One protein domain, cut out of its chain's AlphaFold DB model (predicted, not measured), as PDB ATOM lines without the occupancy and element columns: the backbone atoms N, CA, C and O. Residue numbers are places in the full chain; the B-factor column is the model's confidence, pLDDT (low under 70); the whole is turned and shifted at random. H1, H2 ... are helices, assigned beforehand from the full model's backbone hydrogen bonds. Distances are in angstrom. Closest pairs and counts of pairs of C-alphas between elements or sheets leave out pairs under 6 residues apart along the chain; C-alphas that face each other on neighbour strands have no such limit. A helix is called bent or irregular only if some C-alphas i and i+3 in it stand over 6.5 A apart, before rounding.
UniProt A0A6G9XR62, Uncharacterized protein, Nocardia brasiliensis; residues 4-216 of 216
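Overview. This is residues 4 to 216 of the 216 residues of an uncharacterized protein of Nocardia brasiliensis (UniProt A0A6G9XR62). Three long helices, H5, H7 and H8, form an up-and-down bundle, each running against the one before it, and H5 is the core helix of the domain. H2 and H3 pack on H5, with H1 as a further layer over them, while H6 and H9 also pack on H5 and the long link of residues 167 to 206 leads from H8 to H9. The printed part has 213 residues, with nine named helices, H1 to H9 in chain order, and no named strand: all helix. It is compact, with a radius of gyration of the C-alphas of 17.3 A and spans of 53 by 38 by 38 A.

Along the chain. H1, residues 4 to 24, begins at C-alpha 4 (-1.279, -47.471, -44.778) and is 30.2 A long. H2 is residues 30 to 40, H3 43 to 54 and H4 59 to 62. H5, residues 66 to 92, is 36.7 A long and has a kink of 46 degrees near residue 86. H6 is residues 101 to 109. H7, residues 113 to 139, is 38.1 A long, and H8, residues 144 to 166, 32.3 A. H9, residues 207 to 215, ends at C-alpha 215 (6.867, -22.426, -48.510). H5 is irregular, with C-alphas 86 and 89 7.5 A apart, as is H9, with C-alphas 208 and 211 7.4 A apart; H2 only just is, with C-alphas 35 and 38 6.9 A apart.

Arrangement. H5 is the hub, touching seven helices. Its closest C-alphas to H7 are Ile 71 and Phe 131, 5.8 A, at a shallow tilt of 26 degrees, opposite ways. H8 runs the same way as H5 at 10 degrees, Gly 86 and Gln 164 having the closest C-alphas, 5.5 A. H7 and H8 form a helical hairpin. H2 is about perpendicular to H5, at 88 degrees, with C-alphas 38 and 76 closest at 5.6 A. H1 touches H2, with C-alphas 14 and 40 closest at 4.0 A, and is apart from H5. H4 and H5 only just touch, only at the corner, with 3 pairs of C-alphas within 8 A. Every O i to N i+4 pair is within hydrogen-bond range in H1, H3, H6 and H7; H2 has 5 of 7, H5 21 of 23, H8 18 of 19 and H9 0 of 5, with 5 of 6 O i to N i+3 pairs, and H4 is too short for an i+4 pair.

Size, cuts and confidence. The C-alphas farthest apart, those of Asn 142 and Gly 177, are 53.5 A apart. The printed part has no cut. The link from H8 to H9 is long, with 40 residues. Mean pLDDT of the printed part is 91.7; residues 172 to 184 are under 70.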
ATOM      1  N   VAL A   4      -1.556 -46.990 -46.141       85.81
ATOM      2  CA  VAL A   4      -1.279 -47.471 -44.778       85.81
ATOM      3  C   VAL A   4      -0.125 -48.475 -44.760       85.81
ATOM      4  O   VAL A   4       0.758 -48.381 -43.915       85.81
ATOM      5  N   ALA A   5      -0.082 -49.416 -45.711       89.31
ATOM      6  CA  ALA A   5       1.022 -50.370 -45.806       89.31
ATOM      7  C   ALA A   5       2.354 -49.669 -46.127       89.31
ATOM      8  O   ALA A   5       3.388 -50.054 -45.587       89.31
ATOM      9  N   LEU A   6       2.328 -48.604 -46.936       88.62
ATOM     10  CA  LEU A   6       3.510 -47.779 -47.190       88.62
ATOM     11  C   LEU A   6       3.962 -47.024 -45.930       88.62
ATOM     12  O   LEU A   6       5.154 -46.996 -45.635       88.62
ATOM     13  N   ALA A   7       3.031 -46.459 -45.156       91.94
ATOM     14  CA  ALA A   7       3.356 -45.818 -43.881       91.94
ATOM     15  C   ALA A   7       3.937 -46.812 -42.864       91.94
ATOM     16  O   ALA A   7       4.907 -46.495 -42.179       91.94
ATOM     17  N   HIS A   8       3.400 -48.035 -42.812       93.94
ATOM     18  CA  HIS A   8       3.936 -49.104 -41.968       93.94
ATOM     19  C   HIS A   8       5.352 -49.492 -42.395       93.94
ATOM     20  O   HIS A   8       6.231 -49.677 -41.561       93.94
ATOM     21  N   TYR A   9       5.583 -49.600 -43.703       94.44
ATOM     22  CA  TYR A   9       6.901 -49.899 -44.248       94.44
ATOM     23  C   TYR A   9       7.915 -48.789 -43.933       94.44
ATOM     24  O   TYR A   9       9.027 -49.090 -43.503       94.44
ATOM     25  N   ARG A  10       7.519 -47.512 -44.058       94.62
ATOM     26  CA  ARG A  10       8.348 -46.365 -43.651       94.62
ATOM     27  C   ARG A  10       8.720 -46.454 -42.170       94.62
ATOM     28  O   ARG A  10       9.892 -46.290 -41.842       94.62
ATOM     29  N   TRP A  11       7.755 -46.761 -41.303       96.50
ATOM     30  CA  TRP A  11       8.023 -46.980 -39.881       96.50
ATOM     31  C   TRP A  11       9.007 -48.126 -39.644       96.50
ATOM     32  O   TRP A  11       9.986 -47.948 -38.926       96.50
ATOM     33  N   ALA A  12       8.804 -49.276 -40.292       96.88
ATOM     34  CA  ALA A  12       9.684 -50.431 -40.139       96.88
ATOM     35  C   ALA A  12      11.139 -50.117 -40.535       96.88
ATOM     36  O   ALA A  12      12.063 -50.571 -39.863       96.88
ATOM     37  N   ILE A  13      11.353 -49.310 -41.583       96.19
ATOM     38  CA  ILE A  13      12.691 -48.827 -41.958       96.19
ATOM     39  C   ILE A  13      13.260 -47.904 -40.875       96.19
ATOM     40  O   ILE A  13      14.392 -48.114 -40.446       96.19
ATOM     41  N   GLY A  14      12.492 -46.914 -40.406       95.44
ATOM     42  CA  GLY A  14      12.940 -46.004 -39.344       95.44
ATOM     43  C   GLY A  14      13.330 -46.750 -38.063       95.44
ATOM     44  O   GLY A  14      14.403 -46.516 -37.508       95.44
ATOM     45  N   ALA A  15      12.517 -47.729 -37.663       95.06
ATOM     46  CA  ALA A  15      12.795 -48.604 -36.531       95.06
ATOM     47  C   ALA A  15      14.059 -49.450 -36.743       95.06
ATOM     48  O   ALA A  15      14.863 -49.599 -35.821       95.06
ATOM     49  N   ALA A  16      14.276 -49.974 -37.955       95.75
ATOM     50  CA  ALA A  16      15.496 -50.703 -38.291       95.75
ATOM     51  C   ALA A  16      16.745 -49.811 -38.190       95.75
ATOM     52  O   ALA A  16      17.754 -50.253 -37.640       95.75
ATOM     53  N   CYS A  17      16.669 -48.548 -38.628       93.81
ATOM     54  CA  CYS A  17      17.737 -47.570 -38.412       93.81
ATOM     55  C   CYS A  17      18.001 -47.362 -36.913       93.81
ATOM     56  O   CYS A  17      19.145 -47.434 -36.480       93.81
ATOM     57  N   GLY A  18      16.960 -47.176 -36.092       91.50
ATOM     58  CA  GLY A  18      17.111 -47.052 -34.635       91.50
ATOM     59  C   GLY A  18      17.756 -48.280 -33.979       91.50
ATOM     60  O   GLY A  18      18.561 -48.144 -33.062       91.50
ATOM     61  N   VAL A  19      17.435 -49.490 -34.451       92.88
ATOM     62  CA  VAL A  19      18.074 -50.730 -33.978       92.88
ATOM     63  C   VAL A  19      19.545 -50.798 -34.392       92.88
ATOM     64  O   VAL A  19      20.373 -51.180 -33.567       92.88
ATOM     65  N   SER A  20      19.868 -50.427 -35.633       92.69
ATOM     66  CA  SER A  20      21.246 -50.418 -36.140       92.69
ATOM     67  C   SER A  20      22.136 -49.447 -35.368       92.69
ATOM     68  O   SER A  20      23.269 -49.777 -35.035       92.69
ATOM     69  N   ASP A  21      21.618 -48.266 -35.044       91.94
ATOM     70  CA  ASP A  21      22.368 -47.259 -34.297       91.94
ATOM     71  C   ASP A  21      22.719 -47.749 -32.896       91.94
ATOM     72  O   ASP A  21      23.876 -47.693 -32.480       91.94
ATOM     73  N   ARG A  22      21.733 -48.330 -32.202       88.50
ATOM     74  CA  ARG A  22      21.931 -48.914 -30.872       88.50
ATOM     75  C   ARG A  22      22.894 -50.096 -30.889       88.50
ATOM     76  O   ARG A  22      23.704 -50.225 -29.979       88.50
ATOM     77  N   SER A  23      22.820 -50.967 -31.898       91.19
ATOM     78  CA  SER A  23      23.725 -52.121 -31.980       91.19
ATOM     79  C   SER A  23      25.159 -51.720 -32.334       91.19
ATOM     80  O   SER A  23      26.097 -52.367 -31.873       91.19
ATOM     81  N   GLY A  24      25.329 -50.658 -33.127       89.75
ATOM     82  CA  GLY A  24      26.630 -50.133 -33.538       89.75
ATOM     83  C   GLY A  24      27.235 -49.091 -32.594       89.75
ATOM     84  O   GLY A  24      28.385 -48.709 -32.797       89.75
ATOM     85  N   GLY A  25      26.486 -48.608 -31.597       88.38
ATOM     86  CA  GLY A  25      26.888 -47.457 -30.782       88.38
ATOM     87  C   GLY A  25      27.016 -46.165 -31.597       88.38
ATOM     88  O   GLY A  25      27.818 -45.297 -31.254       88.38
ATOM     89  N   TYR A  26      26.274 -46.052 -32.703       92.69
ATOM     90  CA  TYR A  26      26.285 -44.874 -33.562       92.69
ATOM     91  C   TYR A  26      25.313 -43.828 -33.020       92.69
ATOM     92  O   TYR A  26      24.120 -44.093 -32.879       92.69
ATOM     93  N   VAL A  27      25.818 -42.628 -32.740       94.50
ATOM     94  CA  VAL A  27      24.991 -41.465 -32.414       94.50
ATOM     95  C   VAL A  27      24.879 -40.617 -33.673       94.50
ATOM     96  O   VAL A  27      25.885 -40.101 -34.159       94.50
ATOM     97  N   ARG A  28      23.656 -40.490 -34.198       94.50
ATOM     98  CA  ARG A  28      23.366 -39.666 -35.377       94.50
ATOM     99  C   ARG A  28      23.769 -38.213 -35.153       94.50
ATOM    100  O   ARG A  28      23.702 -37.711 -34.033       94.50
ATOM    101  N   SER A  29      24.059 -37.515 -36.243       97.00
ATOM    102  CA  SER A  29      23.944 -36.057 -36.268       97.00
ATOM    103  C   SER A  29      22.484 -35.617 -36.108       97.00
ATOM    104  O   SER A  29      21.537 -36.350 -36.418       97.00
ATOM    105  N   LEU A  30      22.282 -34.376 -35.680       97.75
ATOM    106  CA  LEU A  30      20.979 -33.733 -35.593       97.75
ATOM    107  C   LEU A  30      20.278 -33.715 -36.957       97.75
ATOM    108  O   LEU A  30      19.060 -33.871 -37.016       97.75
ATOM    109  N   ASP A  31      21.027 -33.563 -38.052       98.06
ATOM    110  CA  ASP A  31      20.462 -33.571 -39.403       98.06
ATOM    111  C   ASP A  31      19.916 -34.951 -39.803       98.06
ATOM    112  O   ASP A  31      18.769 -35.067 -40.233       98.06
ATOM    113  N   GLU A  32      20.680 -36.023 -39.573       96.94
ATOM    114  CA  GLU A  32      20.218 -37.402 -39.799       96.94
ATOM    115  C   GLU A  32      19.032 -37.771 -38.896       96.94
ATOM    116  O   GLU A  32      18.131 -38.520 -39.303       96.94
ATOM    117  N   HIS A  33      19.010 -37.231 -37.672       97.12
ATOM    118  CA  HIS A  33      17.903 -37.409 -36.737       97.12
ATOM    119  C   HIS A  33      16.601 -36.837 -37.291       97.12
ATOM    120  O   HIS A  33      15.575 -37.514 -37.239       97.12
ATOM    121  N   MET A  34      16.632 -35.642 -37.892       97.38
ATOM    122  CA  MET A  34      15.438 -35.026 -38.487       97.38
ATOM    123  C   MET A  34      14.849 -35.847 -39.641       97.38
ATOM    124  O   MET A  34      13.638 -35.820 -39.857       97.38
ATOM    125  N   ILE A  35      15.678 -36.613 -40.353       95.31
ATOM    126  CA  ILE A  35      15.236 -37.493 -41.443       95.31
ATOM    127  C   ILE A  35      14.610 -38.780 -40.888       95.31
ATOM    128  O   ILE A  35      13.537 -39.206 -41.325       95.31
ATOM    129  N   THR A  36      15.292 -39.418 -39.935       95.44
ATOM    130  CA  THR A  36      14.984 -40.795 -39.516       95.44
ATOM    131  C   THR A  36      13.916 -40.851 -38.431       95.44
ATOM    132  O   THR A  36      13.037 -41.718 -38.449       95.44
ATOM    133  N   ARG A  37      13.969 -39.918 -37.477       95.69
ATOM    134  CA  ARG A  37      13.183 -39.980 -36.246       95.69
ATOM    135  C   ARG A  37      11.667 -39.909 -36.453       95.69
ATOM    136  O   ARG A  37      10.977 -40.649 -35.747       95.69
ATOM    137  N   PRO A  38      11.123 -39.114 -37.399       96.31
ATOM    138  CA  PRO A  38       9.696 -39.154 -37.714       96.31
ATOM    139  C   PRO A  38       9.201 -40.544 -38.110       96.31
ATOM    140  O   PRO A  38       8.202 -41.026 -37.575       96.31
ATOM    141  N   ALA A  39       9.949 -41.221 -38.984       95.62
ATOM    142  CA  ALA A  39       9.622 -42.571 -39.418       95.62
ATOM    143  C   ALA A  39       9.718 -43.569 -38.255       95.62
ATOM    144  O   ALA A  39       8.775 -44.319 -38.029       95.62
ATOM    145  N   ASP A  40      10.805 -43.532 -37.479       94.88
ATOM    146  CA  ASP A  40      10.985 -44.360 -36.273       94.88
ATOM    147  C   ASP A  40       9.854 -44.142 -35.243       94.88
ATOM    148  O   ASP A  40       9.345 -45.079 -34.630       94.88
ATOM    149  N   GLY A  41       9.361 -42.904 -35.139       93.62
ATOM    150  CA  GLY A  41       8.219 -42.516 -34.309       93.62
ATOM    151  C   GLY A  41       6.844 -42.910 -34.844       93.62
ATOM    152  O   GLY A  41       5.853 -42.627 -34.177       93.62
ATOM    153  N   ALA A  42       6.766 -43.550 -36.013       95.50
ATOM    154  CA  ALA A  42       5.521 -43.928 -36.681       95.50
ATOM    155  C   ALA A  42       4.620 -42.733 -37.069       95.50
ATOM    156  O   ALA A  42       3.396 -42.865 -37.108       95.50
ATOM    157  N   ASP A  43       5.212 -41.582 -37.400       94.38
ATOM    158  CA  ASP A  43       4.516 -40.323 -37.698       94.38
ATOM    159  C   ASP A  43       3.320 -40.465 -38.666       94.38
ATOM    160  O   ASP A  43       2.168 -40.226 -38.297       94.38
ATOM    161  N   LEU A  44       3.562 -40.923 -39.899       93.88
ATOM    162  CA  LEU A  44       2.526 -41.067 -40.920       93.88
ATOM    163  C   LEU A  44       1.541 -42.168 -40.563       93.88
ATOM    164  O   LEU A  44       0.373 -42.066 -40.924       93.88
ATOM    165  N   MET A  45       1.988 -43.216 -39.867       93.94
ATOM    166  CA  MET A  45       1.087 -44.265 -39.403       93.94
ATOM    167  C   MET A  45       0.040 -43.675 -38.456       93.94
ATOM    168  O   MET A  45      -1.149 -43.926 -38.638       93.94
ATOM    169  N   CYS A  46       0.456 -42.834 -37.505       94.44
ATOM    170  CA  CYS A  46      -0.468 -42.132 -36.621       94.44
ATOM    171  C   CYS A  46      -1.437 -41.230 -37.398       94.44
ATOM    172  O   CYS A  46      -2.635 -41.278 -37.126       94.44
ATOM    173  N   LEU A  47      -0.959 -40.479 -38.397       95.00
ATOM    174  CA  LEU A  47      -1.829 -39.641 -39.232       95.00
ATOM    175  C   LEU A  47      -2.856 -40.465 -40.022       95.00
ATOM    176  O   LEU A  47      -4.041 -40.140 -40.000       95.00
ATOM    177  N   TYR A  48      -2.451 -41.573 -40.650       94.56
ATOM    178  CA  TYR A  48      -3.395 -42.464 -41.337       94.56
ATOM    179  C   TYR A  48      -4.416 -43.079 -40.375       94.56
ATOM    180  O   TYR A  48      -5.584 -43.207 -40.734       94.56
ATOM    181  N   LEU A  49      -4.012 -43.450 -39.157       93.94
ATOM    182  CA  LEU A  49      -4.939 -43.958 -38.143       93.94
ATOM    183  C   LEU A  49      -5.939 -42.886 -37.691       93.94
ATOM    184  O   LEU A  49      -7.114 -43.205 -37.507       93.94
ATOM    185  N   THR A  50      -5.514 -41.624 -37.568       94.94
ATOM    186  CA  THR A  50      -6.423 -40.489 -37.338       94.94
ATOM    187  C   THR A  50      -7.428 -40.357 -38.477       94.94
ATOM    188  O   THR A  50      -8.628 -40.266 -38.229       94.94
ATOM    189  N   GLU A  51      -6.970 -40.413 -39.727       94.44
ATOM    190  CA  GLU A  51      -7.857 -40.289 -40.881       94.44
ATOM    191  C   GLU A  51      -8.858 -41.445 -40.984       94.44
ATOM    192  O   GLU A  51     -10.036 -41.198 -41.240       94.44
ATOM    193  N   ILE A  52      -8.424 -42.681 -40.708       95.00
ATOM    194  CA  ILE A  52      -9.297 -43.862 -40.627       95.00
ATOM    195  C   ILE A  52     -10.361 -43.673 -39.542       95.00
ATOM    196  O   ILE A  52     -11.540 -43.910 -39.803       95.00
ATOM    197  N   ALA A  53      -9.962 -43.229 -38.347       95.81
ATOM    198  CA  ALA A  53     -10.883 -43.010 -37.234       95.81
ATOM    199  C   ALA A  53     -11.925 -41.920 -37.543       95.81
ATOM    200  O   ALA A  53     -13.072 -42.027 -37.115       95.81
ATOM    201  N   GLU A  54     -11.546 -40.895 -38.308       96.00
ATOM    202  CA  GLU A  54     -12.442 -39.809 -38.720       96.00
ATOM    203  C   GLU A  54     -13.204 -40.087 -40.032       96.00
ATOM    204  O   GLU A  54     -14.030 -39.269 -40.442       96.00
ATOM    205  N   GLY A  55     -12.945 -41.210 -40.714       95.50
ATOM    206  CA  GLY A  55     -13.535 -41.511 -42.023       95.50
ATOM    207  C   GLY A  55     -13.106 -40.525 -43.119       95.50
ATOM    208  O   GLY A  55     -13.907 -40.135 -43.969       95.50
ATOM    209  N   THR A  56     -11.852 -40.076 -43.078       94.81
ATOM    210  CA  THR A  56     -11.261 -39.086 -43.992       94.81
ATOM    211  C   THR A  56     -10.080 -39.673 -44.763       94.81
ATOM    212  O   THR A  56      -9.627 -40.779 -44.480       94.81
ATOM    213  N   TRP A  57      -9.614 -38.960 -45.793       92.50
ATOM    214  CA  TRP A  57      -8.482 -39.399 -46.611       92.50
ATOM    215  C   TRP A  57      -7.854 -38.218 -47.355       92.50
ATOM    216  O   TRP A  57      -8.383 -37.777 -48.374       92.50
ATOM    217  N   TYR A  58      -6.756 -37.673 -46.860       93.62
ATOM    218  CA  TYR A  58      -6.059 -36.507 -47.409       93.62
ATOM    219  C   TYR A  58      -4.539 -36.690 -47.416       93.62
ATOM    220  O   TYR A  58      -3.883 -36.145 -48.302       93.62
ATOM    221  N   THR A  59      -3.970 -37.519 -46.530       87.06
ATOM    222  CA  THR A  59      -2.511 -37.740 -46.461       87.06
ATOM    223  C   THR A  59      -1.856 -38.070 -47.818       87.06
ATOM    224  O   THR A  59      -0.800 -37.509 -48.106       87.06
ATOM    225  N   PRO A  60      -2.439 -38.883 -48.726       86.69
ATOM    226  CA  PRO A  60      -1.821 -39.108 -50.038       86.69
ATOM    227  C   PRO A  60      -1.789 -37.866 -50.933       86.69
ATOM    228  O   PRO A  60      -0.832 -37.682 -51.679       86.69
ATOM    229  N   ALA A  61      -2.809 -37.004 -50.851       84.88
ATOM    230  CA  ALA A  61      -2.830 -35.737 -51.577       84.88
ATOM    231  C   ALA A  61      -1.800 -34.753 -51.001       84.88
ATOM    232  O   ALA A  61      -1.141 -34.050 -51.763       84.88
ATOM    233  N   ALA A  62      -1.595 -34.770 -49.677       83.44
ATOM    234  CA  ALA A  62      -0.577 -33.964 -49.007       83.44
ATOM    235  C   ALA A  62       0.838 -34.219 -49.554       83.44
ATOM    236  O   ALA A  62       1.615 -33.283 -49.695       83.44
ATOM    237  N   MET A  63       1.153 -35.459 -49.940       83.69
ATOM    238  CA  MET A  63       2.464 -35.810 -50.508       83.69
ATOM    239  C   MET A  63       2.712 -35.213 -51.903       83.69
ATOM    240  O   MET A  63       3.863 -35.134 -52.330       83.69
ATOM    241  N   GLY A  64       1.653 -34.813 -52.617       91.44
ATOM    242  CA  GLY A  64       1.734 -34.230 -53.960       91.44
ATOM    243  C   GLY A  64       1.859 -32.703 -53.990       91.44
ATOM    244  O   GLY A  64       2.282 -32.160 -55.007       91.44
ATOM    245  N   ASP A  65       1.520 -32.008 -52.900       96.19
ATOM    246  CA  ASP A  65       1.663 -30.553 -52.774       96.19
ATOM    247  C   ASP A  65       2.831 -30.231 -51.827       96.19
ATOM    248  O   ASP A  65       2.726 -30.502 -50.630       96.19
ATOM    249  N   PRO A  66       3.928 -29.616 -52.307       96.88
ATOM    250  CA  PRO A  66       5.088 -29.314 -51.470       96.88
ATOM    251  C   PRO A  66       4.789 -28.453 -50.232       96.88
ATOM    252  O   PRO A  66       5.423 -28.645 -49.198       96.88
ATOM    253  N   THR A  67       3.804 -27.548 -50.298       97.81
ATOM    254  CA  THR A  67       3.409 -26.705 -49.152       97.81
ATOM    255  C   THR A  67       2.677 -27.536 -48.100       97.81
ATOM    256  O   THR A  67       2.924 -27.385 -46.904       97.81
ATOM    257  N   VAL A  68       1.781 -28.428 -48.536       97.94
ATOM    258  CA  VAL A  68       1.064 -29.328 -47.620       97.94
ATOM    259  C   VAL A  68       2.029 -30.361 -47.037       97.94
ATOM    260  O   VAL A  68       2.007 -30.617 -45.837       97.94
ATOM    261  N   ARG A  69       2.951 -30.885 -47.847       97.50
ATOM    262  CA  ARG A  69       4.024 -31.757 -47.373       97.50
ATOM    263  C   ARG A  69       4.888 -31.073 -46.314       97.50
ATOM    264  O   ARG A  69       5.159 -31.690 -45.293       97.50
ATOM    265  N   ALA A  70       5.273 -29.811 -46.513       98.25
ATOM    266  CA  ALA A  70       6.072 -29.066 -45.542       98.25
ATOM    267  C   ALA A  70       5.379 -28.956 -44.172       98.25
ATOM    268  O   ALA A  70       6.019 -29.188 -43.149       98.25
ATOM    269  N   ILE A  71       4.070 -28.660 -44.122       98.44
ATOM    270  CA  ILE A  71       3.349 -28.603 -42.839       98.44
ATOM    271  C   ILE A  71       3.148 -29.994 -42.218       98.44
ATOM    272  O   ILE A  71       3.223 -30.125 -40.996       98.44
ATOM    273  N   THR A  72       2.930 -31.034 -43.032       98.12
ATOM    274  CA  THR A  72       2.845 -32.422 -42.555       98.12
ATOM    275  C   THR A  72       4.170 -32.864 -41.938       98.12
ATOM    276  O   THR A  72       4.181 -33.339 -40.806       98.12
ATOM    277  N   ASP A  73       5.288 -32.650 -42.634       97.56
ATOM    278  CA  ASP A  73       6.623 -33.014 -42.158       97.56
ATOM    279  C   ASP A  73       7.010 -32.194 -40.906       97.56
ATOM    280  O   ASP A  73       7.552 -32.750 -39.946       97.56
ATOM    281  N   ALA A  74       6.643 -30.905 -40.846       98.31
ATOM    282  CA  ALA A  74       6.809 -30.078 -39.647       98.31
ATOM    283  C   ALA A  74       6.005 -30.618 -38.450       98.31
ATOM    284  O   ALA A  74       6.522 -30.668 -37.332       98.31
ATOM    285  N   ALA A  75       4.766 -31.078 -38.667       98.25
ATOM    286  CA  ALA A  75       3.961 -31.718 -37.625       98.25
ATOM    287  C   ALA A  75       4.593 -33.031 -37.135       98.25
ATOM    288  O   ALA A  75       4.607 -33.297 -35.933       98.25
ATOM    289  N   SER A  76       5.147 -33.832 -38.047       97.62
ATOM    290  CA  SER A  76       5.845 -35.080 -37.729       97.62
ATOM    291  C   SER A  76       7.135 -34.866 -36.930       97.62
ATOM    292  O   SER A  76       7.417 -35.621 -35.991       97.62
ATOM    293  N   VAL A  77       7.914 -33.830 -37.260       97.75
ATOM    294  CA  VAL A  77       9.085 -33.441 -36.459       97.75
ATOM    295  C   VAL A  77       8.656 -32.912 -35.101       97.75
ATOM    296  O   VAL A  77       9.213 -33.351 -34.098       97.75
ATOM    297  N   ALA A  78       7.620 -32.073 -35.036       97.06
ATOM    298  CA  ALA A  78       7.094 -31.604 -33.760       97.06
ATOM    299  C   ALA A  78       6.661 -32.766 -32.862       97.06
ATOM    300  O   ALA A  78       7.079 -32.850 -31.710       97.06
ATOM    301  N   PHE A  79       5.899 -33.713 -33.408       97.00
ATOM    302  CA  PHE A  79       5.511 -34.935 -32.713       97.00
ATOM    303  C   PHE A  79       6.717 -35.697 -32.141       97.00
ATOM    304  O   PHE A  79       6.736 -36.077 -30.967       97.00
ATOM    305  N   SER A  80       7.740 -35.891 -32.968       95.81
ATOM    306  CA  SER A  80       8.917 -36.682 -32.620       95.81
ATOM    307  C   SER A  80       9.782 -36.020 -31.554       95.81
ATOM    308  O   SER A  80      10.093 -36.637 -30.538       95.81
ATOM    309  N   VAL A  81      10.125 -34.748 -31.750       96.31
ATOM    310  CA  VAL A  81      11.004 -34.005 -30.843       96.31
ATOM    311  C   VAL A  81      10.329 -33.767 -29.495       96.31
ATOM    312  O   VAL A  81      10.964 -33.938 -28.461       96.31
ATOM    313  N   LEU A  82       9.031 -33.449 -29.470       94.94
ATOM    314  CA  LEU A  82       8.291 -33.307 -28.209       94.94
ATOM    315  C   LEU A  82       8.226 -34.627 -27.431       94.94
ATOM    316  O   LEU A  82       8.300 -34.628 -26.200       94.94
ATOM    317  N   THR A  83       8.151 -35.757 -28.141       94.56
ATOM    318  CA  THR A  83       8.263 -37.079 -27.515       94.56
ATOM    319  C   THR A  83       9.644 -37.272 -26.890       94.56
ATOM    320  O   THR A  83       9.700 -37.646 -25.721       94.56
ATOM    321  N   ASP A  84      10.726 -36.959 -27.614       95.62
ATOM    322  CA  ASP A  84      12.107 -37.081 -27.119       95.62
ATOM    323  C   ASP A  84      12.357 -36.203 -25.877       95.62
ATOM    324  O   ASP A  84      12.954 -36.654 -24.896       95.62
ATOM    325  N   LEU A  85      11.862 -34.957 -25.887       94.44
ATOM    326  CA  LEU A  85      11.944 -34.039 -24.744       94.44
ATOM    327  C   LEU A  85      11.243 -34.628 -23.511       94.44
ATOM    328  O   LEU A  85      11.764 -34.572 -22.397       94.44
ATOM    329  N   GLY A  86      10.058 -35.212 -23.709       90.81
ATOM    330  CA  GLY A  86       9.297 -35.868 -22.652       90.81
ATOM    331  C   GLY A  86       9.957 -37.134 -22.117       90.81
ATOM    332  O   GLY A  86       9.900 -37.408 -20.916       90.81
ATOM    333  N   SER A  87      10.557 -37.928 -23.001       91.88
ATOM    334  CA  SER A  87      11.093 -39.247 -22.677       91.88
ATOM    335  C   SER A  87      12.537 -39.231 -22.183       91.88
ATOM    336  O   SER A  87      12.935 -40.211 -21.554       91.88
ATOM    337  N   TYR A  88      13.288 -38.136 -22.363       93.25
ATOM    338  CA  TYR A  88      14.722 -38.045 -22.052       93.25
ATOM    339  C   TYR A  88      15.108 -38.636 -20.688       93.25
ATOM    340  O   TYR A  88      15.982 -39.495 -20.592       93.25
ATOM    341  N   SER A  89      14.423 -38.234 -19.611       87.31
ATOM    342  CA  SER A  89      14.713 -38.746 -18.262       87.31
ATOM    343  C   SER A  89      14.458 -40.255 -18.139       87.31
ATOM    344  O   SER A  89      15.217 -40.974 -17.483       87.31
ATOM    345  N   HIS A  90      13.393 -40.752 -18.768       83.94
ATOM    346  CA  HIS A  90      13.034 -42.166 -18.727       83.94
ATOM    347  C   HIS A  90      13.995 -43.033 -19.540       83.94
ATOM    348  O   HIS A  90      14.428 -44.065 -19.026       83.94
ATOM    349  N   GLU A  91      14.335 -42.597 -20.752       89.81
ATOM    350  CA  GLU A  91      15.274 -43.262 -21.661       89.81
ATOM    351  C   GLU A  91      16.702 -43.240 -21.109       89.81
ATOM    352  O   GLU A  91      17.401 -44.250 -21.155       89.81
ATOM    353  N   GLY A  92      17.115 -42.139 -20.474       89.00
ATOM    354  CA  GLY A  92      18.394 -42.063 -19.766       89.00
ATOM    355  C   GLY A  92      18.503 -43.102 -18.653       89.00
ATOM    356  O   GLY A  92      19.502 -43.805 -18.552       89.00
ATOM    357  N   ALA A  93      17.438 -43.293 -17.871       85.94
ATOM    358  CA  ALA A  93      17.390 -44.339 -16.849       85.94
ATOM    359  C   ALA A  93      17.352 -45.775 -17.420       85.94
ATOM    360  O   ALA A  93      17.502 -46.731 -16.661       85.94
ATOM    361  N   GLN A  94      17.119 -45.937 -18.725       85.56
ATOM    362  CA  GLN A  94      17.167 -47.217 -19.439       85.56
ATOM    363  C   GLN A  94      18.460 -47.405 -20.245       85.56
ATOM    364  O   GLN A  94      18.626 -48.464 -20.845       85.56
ATOM    365  N   ASN A  95      19.375 -46.423 -20.235       86.00
ATOM    366  CA  ASN A  95      20.550 -46.377 -21.109       86.00
ATOM    367  C   ASN A  95      20.175 -46.574 -22.589       86.00
ATOM    368  O   ASN A  95      20.749 -47.420 -23.263       86.00
ATOM    369  N   SER A  96      19.165 -45.837 -23.061       87.62
ATOM    370  CA  SER A  96      18.623 -45.968 -24.422       87.62
ATOM    371  C   SER A  96      18.473 -44.609 -25.122       87.62
ATOM    372  O   SER A  96      17.412 -44.296 -25.665       87.62
ATOM    373  N   LEU A  97      19.494 -43.755 -25.020       91.38
ATOM    374  CA  LEU A  97      19.461 -42.360 -25.483       91.38
ATOM    375  C   LEU A  97      19.974 -42.162 -26.920       91.38
ATOM    376  O   LEU A  97      19.964 -41.039 -27.416       91.38
ATOM    377  N   GLU A  98      20.392 -43.222 -27.611       89.31
ATOM    378  CA  GLU A  98      21.059 -43.161 -28.923       89.31
ATOM    379  C   GLU A  98      20.188 -42.516 -30.015       89.31
ATOM    380  O   GLU A  98      20.691 -42.033 -31.024       89.31
ATOM    381  N   SER A  99      18.866 -42.498 -29.823       90.12
ATOM    382  CA  SER A  99      17.894 -41.849 -30.714       90.12
ATOM    383  C   SER A  99      17.089 -40.747 -30.016       90.12
ATOM    384  O   SER A  99      15.970 -40.462 -30.428       90.12
ATOM    385  N   ASN A 100      17.633 -40.127 -28.965       95.81
ATOM    386  CA  ASN A 100      17.013 -38.985 -28.301       95.81
ATOM    387  C   ASN A 100      17.694 -37.679 -28.730       95.81
ATOM    388  O   ASN A 100      18.909 -37.532 -28.580       95.81
ATOM    389  N   ILE A 101      16.915 -36.700 -29.204       97.81
ATOM    390  CA  ILE A 101      17.454 -35.422 -29.692       97.81
ATOM    391  C   ILE A 101      18.353 -34.690 -28.682       97.81
ATOM    392  O   ILE A 101      19.346 -34.089 -29.081       97.81
ATOM    393  N   VAL A 102      18.050 -34.746 -27.381       98.19
ATOM    394  CA  VAL A 102      18.842 -34.054 -26.352       98.19
ATOM    395  C   VAL A 102      20.229 -34.681 -26.249       98.19
ATOM    396  O   VAL A 102      21.228 -33.971 -26.161       98.19
ATOM    397  N   HIS A 103      20.306 -36.012 -26.303       97.62
ATOM    398  CA  HIS A 103      21.580 -36.722 -26.295       97.62
ATOM    399  C   HIS A 103      22.370 -36.489 -27.586       97.62
ATOM    400  O   HIS A 103      23.569 -36.232 -27.527       97.62
ATOM    401  N   ILE A 104      21.688 -36.503 -28.733       97.88
ATOM    402  CA  ILE A 104      22.283 -36.224 -30.045       97.88
ATOM    403  C   ILE A 104      22.910 -34.828 -30.080       97.88
ATOM    404  O   ILE A 104      24.084 -34.697 -30.411       97.88
ATOM    405  N   ILE A 105      22.170 -33.796 -29.663       98.56
ATOM    406  CA  ILE A 105      22.675 -32.418 -29.617       98.56
ATOM    407  C   ILE A 105      23.856 -32.300 -28.647       98.56
ATOM    408  O   ILE A 105      24.872 -31.694 -28.991       98.56
ATOM    409  N   ALA A 106      23.743 -32.889 -27.451       98.31
ATOM    410  CA  ALA A 106      24.817 -32.876 -26.461       98.31
ATOM    411  C   ALA A 106      26.105 -33.511 -27.012       98.31
ATOM    412  O   ALA A 106      27.184 -32.940 -26.853       98.31
ATOM    413  N   ASN A 107      25.984 -34.652 -27.697       97.50
ATOM    414  CA  ASN A 107      27.104 -35.367 -28.301       97.50
ATOM    415  C   ASN A 107      27.722 -34.594 -29.476       97.50
ATOM    416  O   ASN A 107      28.934 -34.419 -29.521       97.50
ATOM    417  N   GLU A 108      26.901 -34.100 -30.404       97.56
ATOM    418  CA  GLU A 108      27.373 -33.391 -31.599       97.56
ATOM    419  C   GLU A 108      28.069 -32.066 -31.261       97.56
ATOM    420  O   GLU A 108      29.057 -31.705 -31.898       97.56
ATOM    421  N   ARG A 109      27.572 -31.337 -30.253       97.25
ATOM    422  CA  ARG A 109      28.084 -30.002 -29.889       97.25
ATOM    423  C   ARG A 109      29.052 -30.005 -28.709       97.25
ATOM    424  O   ARG A 109      29.654 -28.972 -28.428       97.25
ATOM    425  N   GLY A 110      29.201 -31.130 -28.008       97.88
ATOM    426  CA  GLY A 110      30.038 -31.231 -26.810       97.88
ATOM    427  C   GLY A 110      29.524 -30.396 -25.631       97.88
ATOM    428  O   GLY A 110      30.326 -29.826 -24.892       97.88
ATOM    429  N   ILE A 111      28.201 -30.295 -25.468       98.50
ATOM    430  CA  ILE A 111      27.548 -29.473 -24.432       98.50
ATOM    431  C   ILE A 111      26.804 -30.323 -23.396       98.50
ATOM    432  O   ILE A 111      26.548 -31.512 -23.595       98.50
ATOM    433  N   GLY A 112      26.447 -29.710 -22.266       98.00
ATOM    434  CA  GLY A 112      25.674 -30.374 -21.220       98.00
ATOM    435  C   GLY A 112      24.235 -30.683 -21.649       98.00
ATOM    436  O   GLY A 112      23.645 -29.985 -22.471       98.00
ATOM    437  N   ALA A 113      23.626 -31.698 -21.028       96.75
ATOM    438  CA  ALA A 113      22.254 -32.120 -21.328       96.75
ATOM    439  C   ALA A 113      21.210 -31.000 -21.167       96.75
ATOM    440  O   ALA A 113      20.232 -30.953 -21.908       96.75
ATOM    441  N   GLN A 114      21.406 -30.096 -20.201       96.62
ATOM    442  CA  GLN A 114      20.486 -28.981 -19.977       96.62
ATOM    443  C   GLN A 114      20.549 -27.946 -21.109       96.62
ATOM    444  O   GLN A 114      19.501 -27.468 -21.541       96.62
ATOM    445  N   ASP A 115      21.745 -27.645 -21.616       98.25
ATOM    446  CA  ASP A 115      21.922 -26.733 -22.750       98.25
ATOM    447  C   ASP A 115      21.387 -27.372 -24.037       98.25
ATOM    448  O   ASP A 115      20.641 -26.739 -24.780       98.25
ATOM    449  N   ALA A 116      21.649 -28.665 -24.244       98.31
ATOM    450  CA  ALA A 116      21.088 -29.422 -25.362       98.31
ATOM    451  C   ALA A 116      19.548 -29.472 -25.338       98.31
ATOM    452  O   ALA A 116      18.900 -29.354 -26.378       98.31
ATOM    453  N   MET A 117      18.944 -29.592 -24.150       97.38
ATOM    454  CA  MET A 117      17.493 -29.496 -23.961       97.38
ATOM    455  C   MET A 117      16.969 -28.118 -24.386       97.38
ATOM    456  O   MET A 117      15.952 -28.032 -25.070       97.38
ATOM    457  N   TYR A 118      17.660 -27.035 -24.015       97.62
ATOM    458  CA  TYR A 118      17.278 -25.682 -24.426       97.62
ATOM    459  C   TYR A 118      17.377 -25.484 -25.937       97.62
ATOM    460  O   TYR A 118      16.488 -24.874 -26.526       97.62
ATOM    461  N   GLU A 119      18.397 -26.039 -26.583       98.31
ATOM    462  CA  GLU A 119      18.517 -25.982 -28.040       98.31
ATOM    463  C   GLU A 119      17.444 -26.806 -28.763       98.31
ATOM    464  O   GLU A 119      16.901 -26.351 -29.773       98.31
ATOM    465  N   ALA A 120      17.084 -27.980 -28.238       98.12
ATOM    466  CA  ALA A 120      15.967 -28.764 -28.759       98.12
ATOM    467  C   ALA A 120      14.630 -28.006 -28.618       98.12
ATOM    468  O   ALA A 120      13.830 -27.985 -29.555       98.12
ATOM    469  N   CYS A 121      14.406 -27.320 -27.492       97.38
ATOM    470  CA  CYS A 121      13.249 -26.439 -27.320       97.38
ATOM    471  C   CYS A 121      13.274 -25.243 -28.287       97.38
ATOM    472  O   CYS A 121      12.238 -24.904 -28.857       97.38
ATOM    473  N   ALA A 122      14.440 -24.633 -28.525       98.00
ATOM    474  CA  ALA A 122      14.591 -23.540 -29.484       98.00
ATOM    475  C   ALA A 122      14.249 -23.975 -30.917       98.00
ATOM    476  O   ALA A 122      13.518 -23.276 -31.621       98.00
ATOM    477  N   LEU A 123      14.715 -25.162 -31.327       98.19
ATOM    478  CA  LEU A 123      14.341 -25.774 -32.605       98.19
ATOM    479  C   LEU A 123      12.828 -26.002 -32.685       98.19
ATOM    480  O   LEU A 123      12.217 -25.745 -33.722       98.19
ATOM    481  N   MET A 124      12.207 -26.442 -31.589       96.94
ATOM    482  CA  MET A 124      10.762 -26.627 -31.551       96.94
ATOM    483  C   MET A 124       9.979 -25.332 -31.708       96.94
ATOM    484  O   MET A 124       8.957 -25.331 -32.391       96.94
ATOM    485  N   GLU A 125      10.448 -24.224 -31.145       97.75
ATOM    486  CA  GLU A 125       9.806 -22.928 -31.364       97.75
ATOM    487  C   GLU A 125       9.912 -22.474 -32.829       97.75
ATOM    488  O   GLU A 125       8.925 -21.977 -33.370       97.75
ATOM    489  N   GLU A 126      11.036 -22.732 -33.514       98.19
ATOM    490  CA  GLU A 126      11.152 -22.495 -34.965       98.19
ATOM    491  C   GLU A 126      10.132 -23.318 -35.767       98.19
ATOM    492  O   GLU A 126       9.422 -22.783 -36.625       98.19
ATOM    493  N   VAL A 127      10.030 -24.620 -35.478       98.12
ATOM    494  CA  VAL A 127       9.104 -25.533 -36.166       98.12
ATOM    495  C   VAL A 127       7.647 -25.156 -35.890       98.12
ATOM    496  O   VAL A 127       6.827 -25.177 -36.807       98.12
ATOM    497  N   MET A 128       7.308 -24.757 -34.663       97.50
ATOM    498  CA  MET A 128       5.952 -24.333 -34.305       97.50
ATOM    499  C   MET A 128       5.562 -23.006 -34.967       97.50
ATOM    500  O   MET A 128       4.445 -22.883 -35.471       97.50
ATOM    501  N   GLU A 129       6.469 -22.027 -35.026       97.75
ATOM    502  CA  GLU A 129       6.227 -20.774 -35.752       97.75
ATOM    503  C   GLU A 129       6.044 -21.012 -37.256       97.75
ATOM    504  O   GLU A 129       5.171 -20.408 -37.885       97.75
ATOM    505  N   LEU A 130       6.841 -21.903 -37.851       98.50
ATOM    506  CA  LEU A 130       6.650 -22.340 -39.233       98.50
ATOM    507  C   LEU A 130       5.284 -23.010 -39.426       98.50
ATOM    508  O   LEU A 130       4.561 -22.657 -40.356       98.50
ATOM    509  N   PHE A 131       4.927 -23.955 -38.553       98.50
ATOM    510  CA  PHE A 131       3.664 -24.686 -38.624       98.50
ATOM    511  C   PHE A 131       2.465 -23.732 -38.622       98.50
ATOM    512  O   PHE A 131       1.561 -23.883 -39.441       98.50
ATOM    513  N   ILE A 132       2.474 -22.719 -37.747       97.75
ATOM    514  CA  ILE A 132       1.414 -21.704 -37.676       97.75
ATOM    515  C   ILE A 132       1.338 -20.901 -38.980       97.75
ATOM    516  O   ILE A 132       0.260 -20.800 -39.560       97.75
ATOM    517  N   ARG A 133       2.470 -20.406 -39.505       98.31
ATOM    518  CA  ARG A 133       2.493 -19.641 -40.767       98.31
ATOM    519  C   ARG A 133       1.973 -20.448 -41.956       98.31
ATOM    520  O   ARG A 133       1.147 -19.959 -42.725       98.31
ATOM    521  N   LEU A 134       2.425 -21.696 -42.094       98.56
ATOM    522  CA  LEU A 134       1.958 -22.591 -43.153       98.56
ATOM    523  C   LEU A 134       0.469 -22.901 -43.002       98.56
ATOM    524  O   LEU A 134      -0.255 -22.906 -43.997       98.56
ATOM    525  N   LYS A 135      -0.002 -23.125 -41.770       98.25
ATOM    526  CA  LYS A 135      -1.418 -23.362 -41.490       98.25
ATOM    527  C   LYS A 135      -2.260 -22.165 -41.912       98.25
ATOM    528  O   LYS A 135      -3.207 -22.362 -42.662       98.25
ATOM    529  N   ASP A 136      -1.897 -20.952 -41.503       97.81
ATOM    530  CA  ASP A 136      -2.637 -19.734 -41.853       97.81
ATOM    531  C   ASP A 136      -2.690 -19.531 -43.375       97.81
ATOM    532  O   ASP A 136      -3.749 -19.263 -43.946       97.81
ATOM    533  N   LYS A 137      -1.564 -19.752 -44.065       97.56
ATOM    534  CA  LYS A 137      -1.475 -19.692 -45.530       97.56
ATOM    535  C   LYS A 137      -2.384 -20.716 -46.213       97.56
ATOM    536  O   LYS A 137      -3.116 -20.368 -47.139       97.56
ATOM    537  N   LEU A 138      -2.346 -21.972 -45.768       97.56
ATOM    538  CA  LEU A 138      -3.158 -23.063 -46.311       97.56
ATOM    539  C   LEU A 138      -4.643 -22.917 -45.946       97.56
ATOM    540  O   LEU A 138      -5.504 -23.321 -46.728       97.56
ATOM    541  N   SER A 139      -4.959 -22.285 -44.814       96.44
ATOM    542  CA  SER A 139      -6.331 -22.013 -44.387       96.44
ATOM    543  C   SER A 139      -7.078 -21.047 -45.309       96.44
ATOM    544  O   SER A 139      -8.300 -21.117 -45.397       96.44
ATOM    545  N   ASN A 140      -6.362 -20.227 -46.081       95.12
ATOM    546  CA  ASN A 140      -6.966 -19.349 -47.088       95.12
ATOM    547  C   ASN A 140      -7.407 -20.084 -48.368       95.12
ATOM    548  O   ASN A 140      -8.047 -19.487 -49.233       95.12
ATOM    549  N   ARG A 141      -7.064 -21.369 -48.526       94.75
ATOM    550  CA  ARG A 141      -7.522 -22.176 -49.663       94.75
ATOM    551  C   ARG A 141      -8.953 -22.658 -49.413       94.75
ATOM    552  O   ARG A 141      -9.242 -23.244 -48.369       94.75
ATOM    553  N   ASN A 142      -9.828 -22.474 -50.400       93.25
ATOM    554  CA  ASN A 142     -11.220 -22.933 -50.360       93.25
ATOM    555  C   ASN A 142     -11.334 -24.457 -50.597       93.25
ATOM    556  O   ASN A 142     -11.887 -24.900 -51.600       93.25
ATOM    557  N   ASP A 143     -10.743 -25.253 -49.701       95.25
ATOM    558  CA  ASP A 143     -10.749 -26.722 -49.715       95.25
ATOM    559  C   ASP A 143     -11.097 -27.254 -48.315       95.25
ATOM    560  O   ASP A 143     -10.274 -27.250 -47.398       95.25
ATOM    561  N   GLU A 144     -12.330 -27.732 -48.142       95.56
ATOM    562  CA  GLU A 144     -12.823 -28.263 -46.865       95.56
ATOM    563  C   GLU A 144     -12.053 -29.503 -46.386       95.56
ATOM    564  O   GLU A 144     -11.908 -29.715 -45.175       95.56
ATOM    565  N   ARG A 145     -11.541 -30.328 -47.310       96.25
ATOM    566  CA  ARG A 145     -10.762 -31.522 -46.954       96.25
ATOM    567  C   ARG A 145      -9.407 -31.110 -46.394       96.25
ATOM    568  O   ARG A 145      -8.989 -31.664 -45.378       96.25
ATOM    569  N   LEU A 146      -8.782 -30.092 -46.990       97.06
ATOM    570  CA  LEU A 146      -7.564 -29.487 -46.457       97.06
ATOM    571  C   LEU A 146      -7.803 -28.876 -45.075       97.06
ATOM    572  O   LEU A 146      -7.032 -29.149 -44.161       97.06
ATOM    573  N   GLN A 147      -8.879 -28.107 -44.875       97.25
ATOM    574  CA  GLN A 147      -9.168 -27.522 -43.555       97.25
ATOM    575  C   GLN A 147      -9.328 -28.594 -42.470       97.25
ATOM    576  O   GLN A 147      -8.844 -28.433 -41.345       97.25
ATOM    577  N   ARG A 148      -9.969 -29.720 -42.807       97.06
ATOM    578  CA  ARG A 148     -10.079 -30.862 -41.893       97.06
ATOM    579  C   ARG A 148      -8.714 -31.478 -41.594       97.06
ATOM    580  O   ARG A 148      -8.404 -31.698 -40.426       97.06
ATOM    581  N   TYR A 149      -7.882 -31.665 -42.612       98.06
ATOM    582  CA  TYR A 149      -6.523 -32.176 -42.448       98.06
ATOM    583  C   TYR A 149      -5.645 -31.253 -41.580       98.06
ATOM    584  O   TYR A 149      -4.987 -31.709 -40.649       98.06
ATOM    585  N   LEU A 150      -5.708 -29.931 -41.775       98.25
ATOM    586  CA  LEU A 150      -5.000 -28.952 -40.936       98.25
ATOM    587  C   LEU A 150      -5.434 -29.018 -39.461       98.25
ATOM    588  O   LEU A 150      -4.618 -28.832 -38.549       98.25
ATOM    589  N   LYS A 151      -6.717 -29.304 -39.203       98.12
ATOM    590  CA  LYS A 151      -7.228 -29.545 -37.848       98.12
ATOM    591  C   LYS A 151      -6.676 -30.846 -37.262       98.12
ATOM    592  O   LYS A 151      -6.271 -30.839 -36.100       98.12
ATOM    593  N   GLN A 152      -6.603 -31.917 -38.049       98.06
ATOM    594  CA  GLN A 152      -5.985 -33.180 -37.633       98.06
ATOM    595  C   GLN A 152      -4.509 -32.980 -37.272       98.06
ATOM    596  O   GLN A 152      -4.110 -33.365 -36.176       98.06
ATOM    597  N   LEU A 153      -3.728 -32.281 -38.105       98.25
ATOM    598  CA  LEU A 153      -2.332 -31.941 -37.800       98.25
ATOM    599  C   LEU A 153      -2.209 -31.103 -36.517       98.25
ATOM    600  O   LEU A 153      -1.354 -31.368 -35.674       98.25
ATOM    601  N   SER A 154      -3.096 -30.122 -36.324       98.06
ATOM    602  CA  SER A 154      -3.110 -29.301 -35.102       98.06
ATOM    603  C   SER A 154      -3.378 -30.152 -33.852       98.06
ATOM    604  O   SER A 154      -2.715 -29.981 -32.829       98.06
ATOM    605  N   ASN A 155      -4.330 -31.085 -33.936       97.69
ATOM    606  CA  ASN A 155      -4.645 -32.018 -32.855       97.69
ATOM    607  C   ASN A 155      -3.518 -33.027 -32.621       97.69
ATOM    608  O   ASN A 155      -3.260 -33.377 -31.476       97.69
ATOM    609  N   PHE A 156      -2.834 -33.464 -33.677       96.69
ATOM    610  CA  PHE A 156      -1.687 -34.362 -33.599       96.69
ATOM    611  C   PHE A 156      -0.539 -33.722 -32.804       96.69
ATOM    612  O   PHE A 156      -0.067 -34.294 -31.819       96.69
ATOM    613  N   VAL A 157      -0.184 -32.476 -33.136       96.06
ATOM    614  CA  VAL A 157       0.847 -31.705 -32.419       96.06
ATOM    615  C   VAL A 157       0.406 -31.351 -30.992       96.06
ATOM    616  O   VAL A 157       1.167 -31.522 -30.041       96.06
ATOM    617  N   ARG A 158      -0.840 -30.900 -30.782       95.31
ATOM    618  CA  ARG A 158      -1.325 -30.612 -29.418       95.31
ATOM    619  C   ARG A 158      -1.438 -31.876 -28.564       95.31
ATOM    620  O   ARG A 158      -1.202 -31.823 -27.358       95.31
ATOM    621  N   GLY A 159      -1.800 -32.997 -29.177       94.38
ATOM    622  CA  GLY A 159      -1.984 -34.281 -28.517       94.38
ATOM    623  C   GLY A 159      -0.703 -34.770 -27.857       94.38
ATOM    624  O   GLY A 159      -0.745 -35.136 -26.682       94.38
ATOM    625  N   VAL A 160       0.439 -34.698 -28.558       92.88
ATOM    626  CA  VAL A 160       1.728 -35.103 -27.971       92.88
ATOM    627  C   VAL A 160       2.102 -34.237 -26.764       92.88
ATOM    628  O   VAL A 160       2.534 -34.782 -25.751       92.88
ATOM    629  N   LEU A 161       1.837 -32.923 -26.811       91.50
ATOM    630  CA  LEU A 161       2.083 -32.017 -25.684       91.50
ATOM    631  C   LEU A 161       1.226 -32.383 -24.470       91.50
ATOM    632  O   LEU A 161       1.728 -32.444 -23.353       91.50
ATOM    633  N   GLU A 162      -0.069 -32.643 -24.655       91.56
ATOM    634  CA  GLU A 162      -0.932 -33.039 -23.534       91.56
ATOM    635  C   GLU A 162      -0.546 -34.406 -22.962       91.56
ATOM    636  O   GLU A 162      -0.552 -34.590 -21.742       91.56
ATOM    637  N   TRP A 163      -0.164 -35.356 -23.820       88.81
ATOM    638  CA  TRP A 163       0.339 -36.658 -23.389       88.81
ATOM    639  C   TRP A 163       1.622 -36.526 -22.576       88.81
ATOM    640  O   TRP A 163       1.694 -37.070 -21.475       88.81
ATOM    641  N   GLN A 164       2.593 -35.763 -23.076       88.19
ATOM    642  CA  GLN A 164       3.837 -35.454 -22.374       88.19
ATOM    643  C   GLN A 164       3.562 -34.874 -20.984       88.19
ATOM    644  O   GLN A 164       4.119 -35.335 -19.990       88.19
ATOM    645  N   ARG A 165       2.645 -33.905 -20.899       90.12
ATOM    646  CA  ARG A 165       2.334 -33.193 -19.655       90.12
ATOM    647  C   ARG A 165       1.664 -34.052 -18.596       90.12
ATOM    648  O   ARG A 165       1.798 -33.743 -17.413       90.12
ATOM    649  N   ARG A 166       0.877 -35.051 -18.999       88.56
ATOM    650  CA  ARG A 166      -0.069 -35.722 -18.096       88.56
ATOM    651  C   ARG A 166       0.149 -37.217 -17.949       88.56
ATOM    652  O   ARG A 166      -0.390 -37.793 -17.009       88.56
ATOM    653  N   LEU A 167       0.885 -37.879 -18.840       85.88
ATOM    654  CA  LEU A 167       1.094 -39.314 -18.698       85.88
ATOM    655  C   LEU A 167       2.140 -39.629 -17.621       85.88
ATOM    656  O   LEU A 167       3.261 -39.120 -17.691       85.88
ATOM    657  N   PRO A 168       1.843 -40.579 -16.712       82.25
ATOM    658  CA  PRO A 168       2.810 -41.111 -15.752       82.25
ATOM    659  C   PRO A 168       4.146 -41.546 -16.372       82.25
ATOM    660  O   PRO A 168       5.188 -41.421 -15.732       82.25
ATOM    661  N   ARG A 169       4.128 -42.011 -17.634       80.12
ATOM    662  CA  ARG A 169       5.318 -42.406 -18.407       80.12
ATOM    663  C   ARG A 169       6.414 -41.331 -18.409       80.12
ATOM    664  O   ARG A 169       7.585 -41.683 -18.311       80.12
ATOM    665  N   TYR A 170       6.041 -40.054 -18.488       82.19
ATOM    666  CA  TYR A 170       6.973 -38.924 -18.601       82.19
ATOM    667  C   TYR A 170       7.283 -38.255 -17.250       82.19
ATOM    668  O   TYR A 170       8.126 -37.369 -17.157       82.19
ATOM    669  N   ALA A 171       6.655 -38.708 -16.163       74.00
ATOM    670  CA  ALA A 171       6.749 -38.092 -14.837       74.00
ATOM    671  C   ALA A 171       7.944 -38.571 -13.988       74.00
ATOM    672  O   ALA A 171       8.003 -38.301 -12.783       74.00
ATOM    673  N   ARG A 172       8.916 -39.267 -14.600       65.50
ATOM    674  CA  ARG A 172      10.121 -39.789 -13.920       65.50
ATOM    675  C   ARG A 172      11.021 -38.712 -13.296       65.50
ATOM    676  O   ARG A 172      11.936 -39.054 -12.558       65.50
ATOM    677  N   PHE A 173      10.707 -37.432 -13.493       55.00
ATOM    678  CA  PHE A 173      11.276 -36.314 -12.737       55.00
ATOM    679  C   PHE A 173      10.974 -36.353 -11.231       55.00
ATOM    680  O   PHE A 173      11.650 -35.684 -10.451       55.00
ATOM    681  N   SER A 174       9.972 -37.117 -10.789       47.81
ATOM    682  CA  SER A 174       9.692 -37.253  -9.361       47.81
ATOM    683  C   SER A 174      10.464 -38.426  -8.764       47.81
ATOM    684  O   SER A 174      10.554 -39.499  -9.353       47.81
ATOM    685  N   LYS A 175      10.962 -38.247  -7.540       48.03
ATOM    686  CA  LYS A 175      11.556 -39.270  -6.661       48.03
ATOM    687  C   LYS A 175      10.609 -40.454  -6.332       48.03
ATOM    688  O   LYS A 175      10.783 -41.105  -5.305       48.03
ATOM    689  N   LEU A 176       9.588 -40.736  -7.146       50.38
ATOM    690  CA  LEU A 176       8.774 -41.941  -7.057       50.38
ATOM    691  C   LEU A 176       9.585 -43.114  -7.620       50.38
ATOM    692  O   LEU A 176       9.616 -43.368  -8.820       50.38
ATOM    693  N   GLY A 177      10.279 -43.808  -6.720       45.09
ATOM    694  CA  GLY A 177      11.187 -44.922  -6.994       45.09
ATOM    695  C   GLY A 177      10.539 -46.210  -7.511       45.09
ATOM    696  O   GLY A 177      10.860 -47.285  -7.019       45.09
ATOM    697  N   SER A 178       9.650 -46.153  -8.499       49.94
ATOM    698  CA  SER A 178       9.227 -47.328  -9.268       49.94
ATOM    699  C   SER A 178       8.626 -46.912 -10.610       49.94
ATOM    700  O   SER A 178       8.035 -45.836 -10.705       49.94
ATOM    701  N   PRO A 179       8.750 -47.739 -11.668       52.22
ATOM    702  CA  PRO A 179       7.964 -47.532 -12.876       52.22
ATOM    703  C   PRO A 179       6.486 -47.496 -12.481       52.22
ATOM    704  O   PRO A 179       5.964 -48.459 -11.922       52.22
ATOM    705  N   LEU A 180       5.823 -46.366 -12.728       57.81
ATOM    706  CA  LEU A 180       4.384 -46.264 -12.539       57.81
ATOM    707  C   LEU A 180       3.743 -47.283 -13.484       57.81
ATOM    708  O   LEU A 180       3.852 -47.153 -14.703       57.81
ATOM    709  N   ILE A 181       3.123 -48.323 -12.919       56.47
ATOM    710  CA  ILE A 181       2.281 -49.251 -13.676       56.47
ATOM    711  C   ILE A 181       1.278 -48.397 -14.452       56.47
ATOM    712  O   ILE A 181       0.677 -47.480 -13.888       56.47
ATOM    713  N   ALA A 182       1.117 -48.666 -15.749       61.44
ATOM    714  CA  ALA A 182       0.154 -47.957 -16.577       61.44
ATOM    715  C   ALA A 182      -1.266 -48.251 -16.065       61.44
ATOM    716  O   ALA A 182      -1.876 -49.255 -16.413       61.44
ATOM    717  N   THR A 183      -1.794 -47.374 -15.215       68.06
ATOM    718  CA  THR A 183      -3.151 -47.485 -14.654       68.06
ATOM    719  C   THR A 183      -4.226 -46.952 -15.602       68.06
ATOM    720  O   THR A 183      -5.402 -46.927 -15.249       68.06
ATOM    721  N   GLY A 184      -3.825 -46.448 -16.776       69.88
ATOM    722  CA  GLY A 184      -4.692 -45.707 -17.694       69.88
ATOM    723  C   GLY A 184      -5.116 -44.327 -17.176       69.88
ATOM    724  O   GLY A 184      -5.862 -43.631 -17.858       69.88
ATOM    725  N   ARG A 185      -4.654 -43.907 -15.988       79.62
ATOM    726  CA  ARG A 185      -4.992 -42.606 -15.401       79.62
ATOM    727  C   ARG A 185      -3.953 -41.552 -15.766       79.62
ATOM    728  O   ARG A 185      -2.750 -41.783 -15.645       79.62
ATOM    729  N   LEU A 186      -4.440 -40.390 -16.188       83.25
ATOM    730  CA  LEU A 186      -3.635 -39.183 -16.342       83.25
ATOM    731  C   LEU A 186      -3.315 -38.590 -14.966       83.25
ATOM    732  O   LEU A 186      -4.078 -38.763 -14.017       83.25
ATOM    733  N   LEU A 187      -2.197 -37.879 -14.869       83.44
ATOM    734  CA  LEU A 187      -1.874 -37.059 -13.711       83.44
ATOM    735  C   LEU A 187      -2.838 -35.874 -13.624       83.44
ATOM    736  O   LEU A 187      -3.111 -35.211 -14.628       83.44
ATOM    737  N   ASP A 188      -3.298 -35.579 -12.407       85.00
ATOM    738  CA  ASP A 188      -4.213 -34.460 -12.148       85.00
ATOM    739  C   ASP A 188      -3.557 -33.100 -12.418       85.00
ATOM    740  O   ASP A 188      -4.215 -32.152 -12.843       85.00
ATOM    741  N   LYS A 189      -2.241 -33.000 -12.182       86.44
ATOM    742  CA  LYS A 189      -1.445 -31.793 -12.425       86.44
ATOM    743  C   LYS A 189      -0.451 -32.034 -13.561       86.44
ATOM    744  O   LYS A 189       0.211 -33.074 -13.558       86.44
ATOM    745  N   PRO A 190      -0.311 -31.086 -14.503       88.44
ATOM    746  CA  PRO A 190       0.678 -31.205 -15.562       88.44
ATOM    747  C   PRO A 190       2.099 -31.124 -14.985       88.44
ATOM    748  O   PRO A 190       2.353 -30.332 -14.079       88.44
ATOM    749  N   ILE A 191       3.028 -31.912 -15.530       86.25
ATOM    750  CA  ILE A 191       4.429 -31.951 -15.064       86.25
ATOM    751  C   ILE A 191       5.286 -30.790 -15.594       86.25
ATOM    752  O   ILE A 191       6.384 -30.565 -15.099       86.25
ATOM    753  N   HIS A 192       4.791 -30.059 -16.593       86.81
ATOM    754  CA  HIS A 192       5.382 -28.822 -17.100       86.81
ATOM    755  C   HIS A 192       4.297 -27.904 -17.681       86.81
ATOM    756  O   HIS A 192       3.160 -28.327 -17.931       86.81
ATOM    757  N   GLU A 193       4.643 -26.637 -17.898       88.44
ATOM    758  CA  GLU A 193       3.793 -25.649 -18.564       88.44
ATOM    759  C   GLU A 193       4.076 -25.586 -20.072       88.44
ATOM    760  O   GLU A 193       5.042 -26.169 -20.565       88.44
ATOM    761  N   VAL A 194       3.184 -24.928 -20.813       87.38
ATOM    762  CA  VAL A 194       3.356 -24.624 -22.239       87.38
ATOM    763  C   VAL A 194       3.214 -23.120 -22.371       87.38
ATOM    764  O   VAL A 194       2.197 -22.571 -21.950       87.38
ATOM    765  N   SER A 195       4.230 -22.477 -22.930       88.69
ATOM    766  CA  SER A 195       4.190 -21.052 -23.232       88.69
ATOM    767  C   SER A 195       3.461 -20.818 -24.555       88.69
ATOM    768  O   SER A 195       3.619 -21.582 -25.505       88.69
ATOM    769  N   GLU A 196       2.687 -19.738 -24.628       88.56
ATOM    770  CA  GLU A 196       2.104 -19.235 -25.882       88.56
ATOM    771  C   GLU A 196       3.067 -18.312 -26.642       88.56
ATOM    772  O   GLU A 196       2.782 -17.878 -27.756       88.56
ATOM    773  N   ARG A 197       4.201 -17.970 -26.026       91.88
ATOM    774  CA  ARG A 197       5.207 -17.059 -26.571       91.88
ATOM    775  C   ARG A 197       6.550 -17.760 -26.652       91.88
ATOM    776  O   ARG A 197       6.862 -18.575 -25.787       91.88
ATOM    777  N   ARG A 198       7.349 -17.363 -27.639       94.62
ATOM    778  CA  ARG A 198       8.753 -17.751 -27.754       94.62
ATOM    779  C   ARG A 198       9.510 -17.406 -26.470       94.62
ATOM    780  O   ARG A 198       9.439 -16.269 -25.999       94.62
ATOM    781  N   VAL A 199      10.223 -18.385 -25.929       96.19
ATOM    782  CA  VAL A 199      11.069 -18.267 -24.736       96.19
ATOM    783  C   VAL A 199      12.543 -18.416 -25.104       96.19
ATOM    784  O   VAL A 199      13.389 -17.775 -24.480       96.19
ATOM    785  N   PHE A 200      12.864 -19.214 -26.124       96.44
ATOM    786  CA  PHE A 200      14.235 -19.512 -26.514       96.44
ATOM    787  C   PHE A 200      14.707 -18.646 -27.697       96.44
ATOM    788  O   PHE A 200      13.899 -18.191 -28.519       96.44
ATOM    789  N   PRO A 201      16.027 -18.391 -27.809       96.25
ATOM    790  CA  PRO A 201      16.598 -17.676 -28.945       96.25
ATOM    791  C   PRO A 201      16.275 -18.357 -30.276       96.25
ATOM    792  O   PRO A 201      16.106 -19.574 -30.342       96.25
ATOM    793  N   LYS A 202      16.244 -17.572 -31.357       96.81
ATOM    794  CA  LYS A 202      16.101 -18.142 -32.698       96.81
ATOM    795  C   LYS A 202      17.307 -18.996 -33.058       96.81
ATOM    796  O   LYS A 202      18.445 -18.612 -32.785       96.81
ATOM    797  N   VAL A 203      17.049 -20.114 -33.724       97.00
ATOM    798  CA  VAL A 203      18.086 -21.043 -34.187       97.00
ATOM    799  C   VAL A 203      17.930 -21.326 -35.671       97.00
ATOM    800  O   VAL A 203      16.851 -21.197 -36.243       97.00
ATOM    801  N   VAL A 204      19.029 -21.715 -36.313       96.19
ATOM    802  CA  VAL A 204      18.990 -22.172 -37.703       96.19
ATOM    803  C   VAL A 204      18.598 -23.653 -37.702       96.19
ATOM    804  O   VAL A 204      19.316 -24.450 -37.092       96.19
ATOM    805  N   PRO A 205      17.506 -24.055 -38.378       97.00
ATOM    806  CA  PRO A 205      17.098 -25.454 -38.403       97.00
ATOM    807  C   PRO A 205      18.111 -26.327 -39.174       97.00
ATOM    808  O   PRO A 205      18.880 -25.802 -39.996       97.00
ATOM    809  N   PRO A 206      18.144 -27.651 -38.940       97.75
ATOM    810  CA  PRO A 206      19.014 -28.573 -39.674       97.75
ATOM    811  C   PRO A 206      18.778 -28.544 -41.197       97.75
ATOM    812  O   PRO A 206      17.636 -28.353 -41.627       97.75
ATOM    813  N   PRO A 207      19.829 -28.696 -42.030       98.25
ATOM    814  CA  PRO A 207      19.734 -28.630 -43.491       98.25
ATOM    815  C   PRO A 207      18.597 -29.447 -44.120       98.25
ATOM    816  O   PRO A 207      17.884 -28.926 -44.977       98.25
ATOM    817  N   SER A 208      18.390 -30.679 -43.661       97.62
ATOM    818  CA  SER A 208      17.377 -31.626 -44.145       97.62
ATOM    819  C   SER A 208      15.937 -31.105 -44.081       97.62
ATOM    820  O   SER A 208      15.090 -31.559 -44.853       97.62
ATOM    821  N   ILE A 209      15.662 -30.124 -43.215       98.00
ATOM    822  CA  ILE A 209      14.320 -29.560 -43.012       98.00
ATOM    823  C   ILE A 209      14.199 -28.083 -43.418       98.00
ATOM    824  O   ILE A 209      13.109 -27.517 -43.377       98.00
ATOM    825  N   ARG A 210      15.295 -27.429 -43.834       97.75
ATOM    826  CA  ARG A 210      15.291 -25.987 -44.167       97.75
ATOM    827  C   ARG A 210      14.340 -25.626 -45.297       97.75
ATOM    828  O   ARG A 210      13.754 -24.548 -45.265       97.75
ATOM    829  N   TRP A 211      14.167 -26.531 -46.256       97.88
ATOM    830  CA  TRP A 211      13.331 -26.315 -47.436       97.88
ATOM    831  C   TRP A 211      11.869 -25.988 -47.089       97.88
ATOM    832  O   TRP A 211      11.174 -25.365 -47.884       97.88
ATOM    833  N   TRP A 212      11.380 -26.351 -45.897       98.31
ATOM    834  CA  TRP A 212      10.019 -26.005 -45.480       98.31
ATOM    835  C   TRP A 212       9.785 -24.495 -45.389       98.31
ATOM    836  O   TRP A 212       8.676 -24.027 -45.649       98.31
ATOM    837  N   TRP A 213      10.820 -23.725 -45.036       98.31
ATOM    838  CA  TRP A 213      10.721 -22.271 -44.915       98.31
ATOM    839  C   TRP A 213      10.541 -21.574 -46.266       98.31
ATOM    840  O   TRP A 213       9.998 -20.472 -46.284       98.31
ATOM    841  N   ASP A 214      10.888 -22.227 -47.379       97.81
ATOM    842  CA  ASP A 214      10.660 -21.704 -48.734       97.81
ATOM    843  C   ASP A 214       9.160 -21.648 -49.089       97.81
ATOM    844  O   ASP A 214       8.753 -20.960 -50.026       97.81
ATOM    845  N   PHE A 215       8.318 -22.351 -48.320       96.81
ATOM    846  CA  PHE A 215       6.867 -22.426 -48.510       96.81
ATOM    847  C   PHE A 215       6.058 -21.590 -47.516       96.81
ATOM    848  O   PHE A 215       4.830 -21.546 -47.645       96.81
ATOM    849  N   ALA A 216       6.709 -20.947 -46.545       89.12
ATOM    850  CA  ALA A 216       6.059 -20.207 -45.461       89.12
ATOM    851  C   ALA A 216       5.626 -18.780 -45.838       89.12
ATOM    852  O   ALA A 216       5.514 -18.481 -47.054       89.12
TER     853      ALA A 216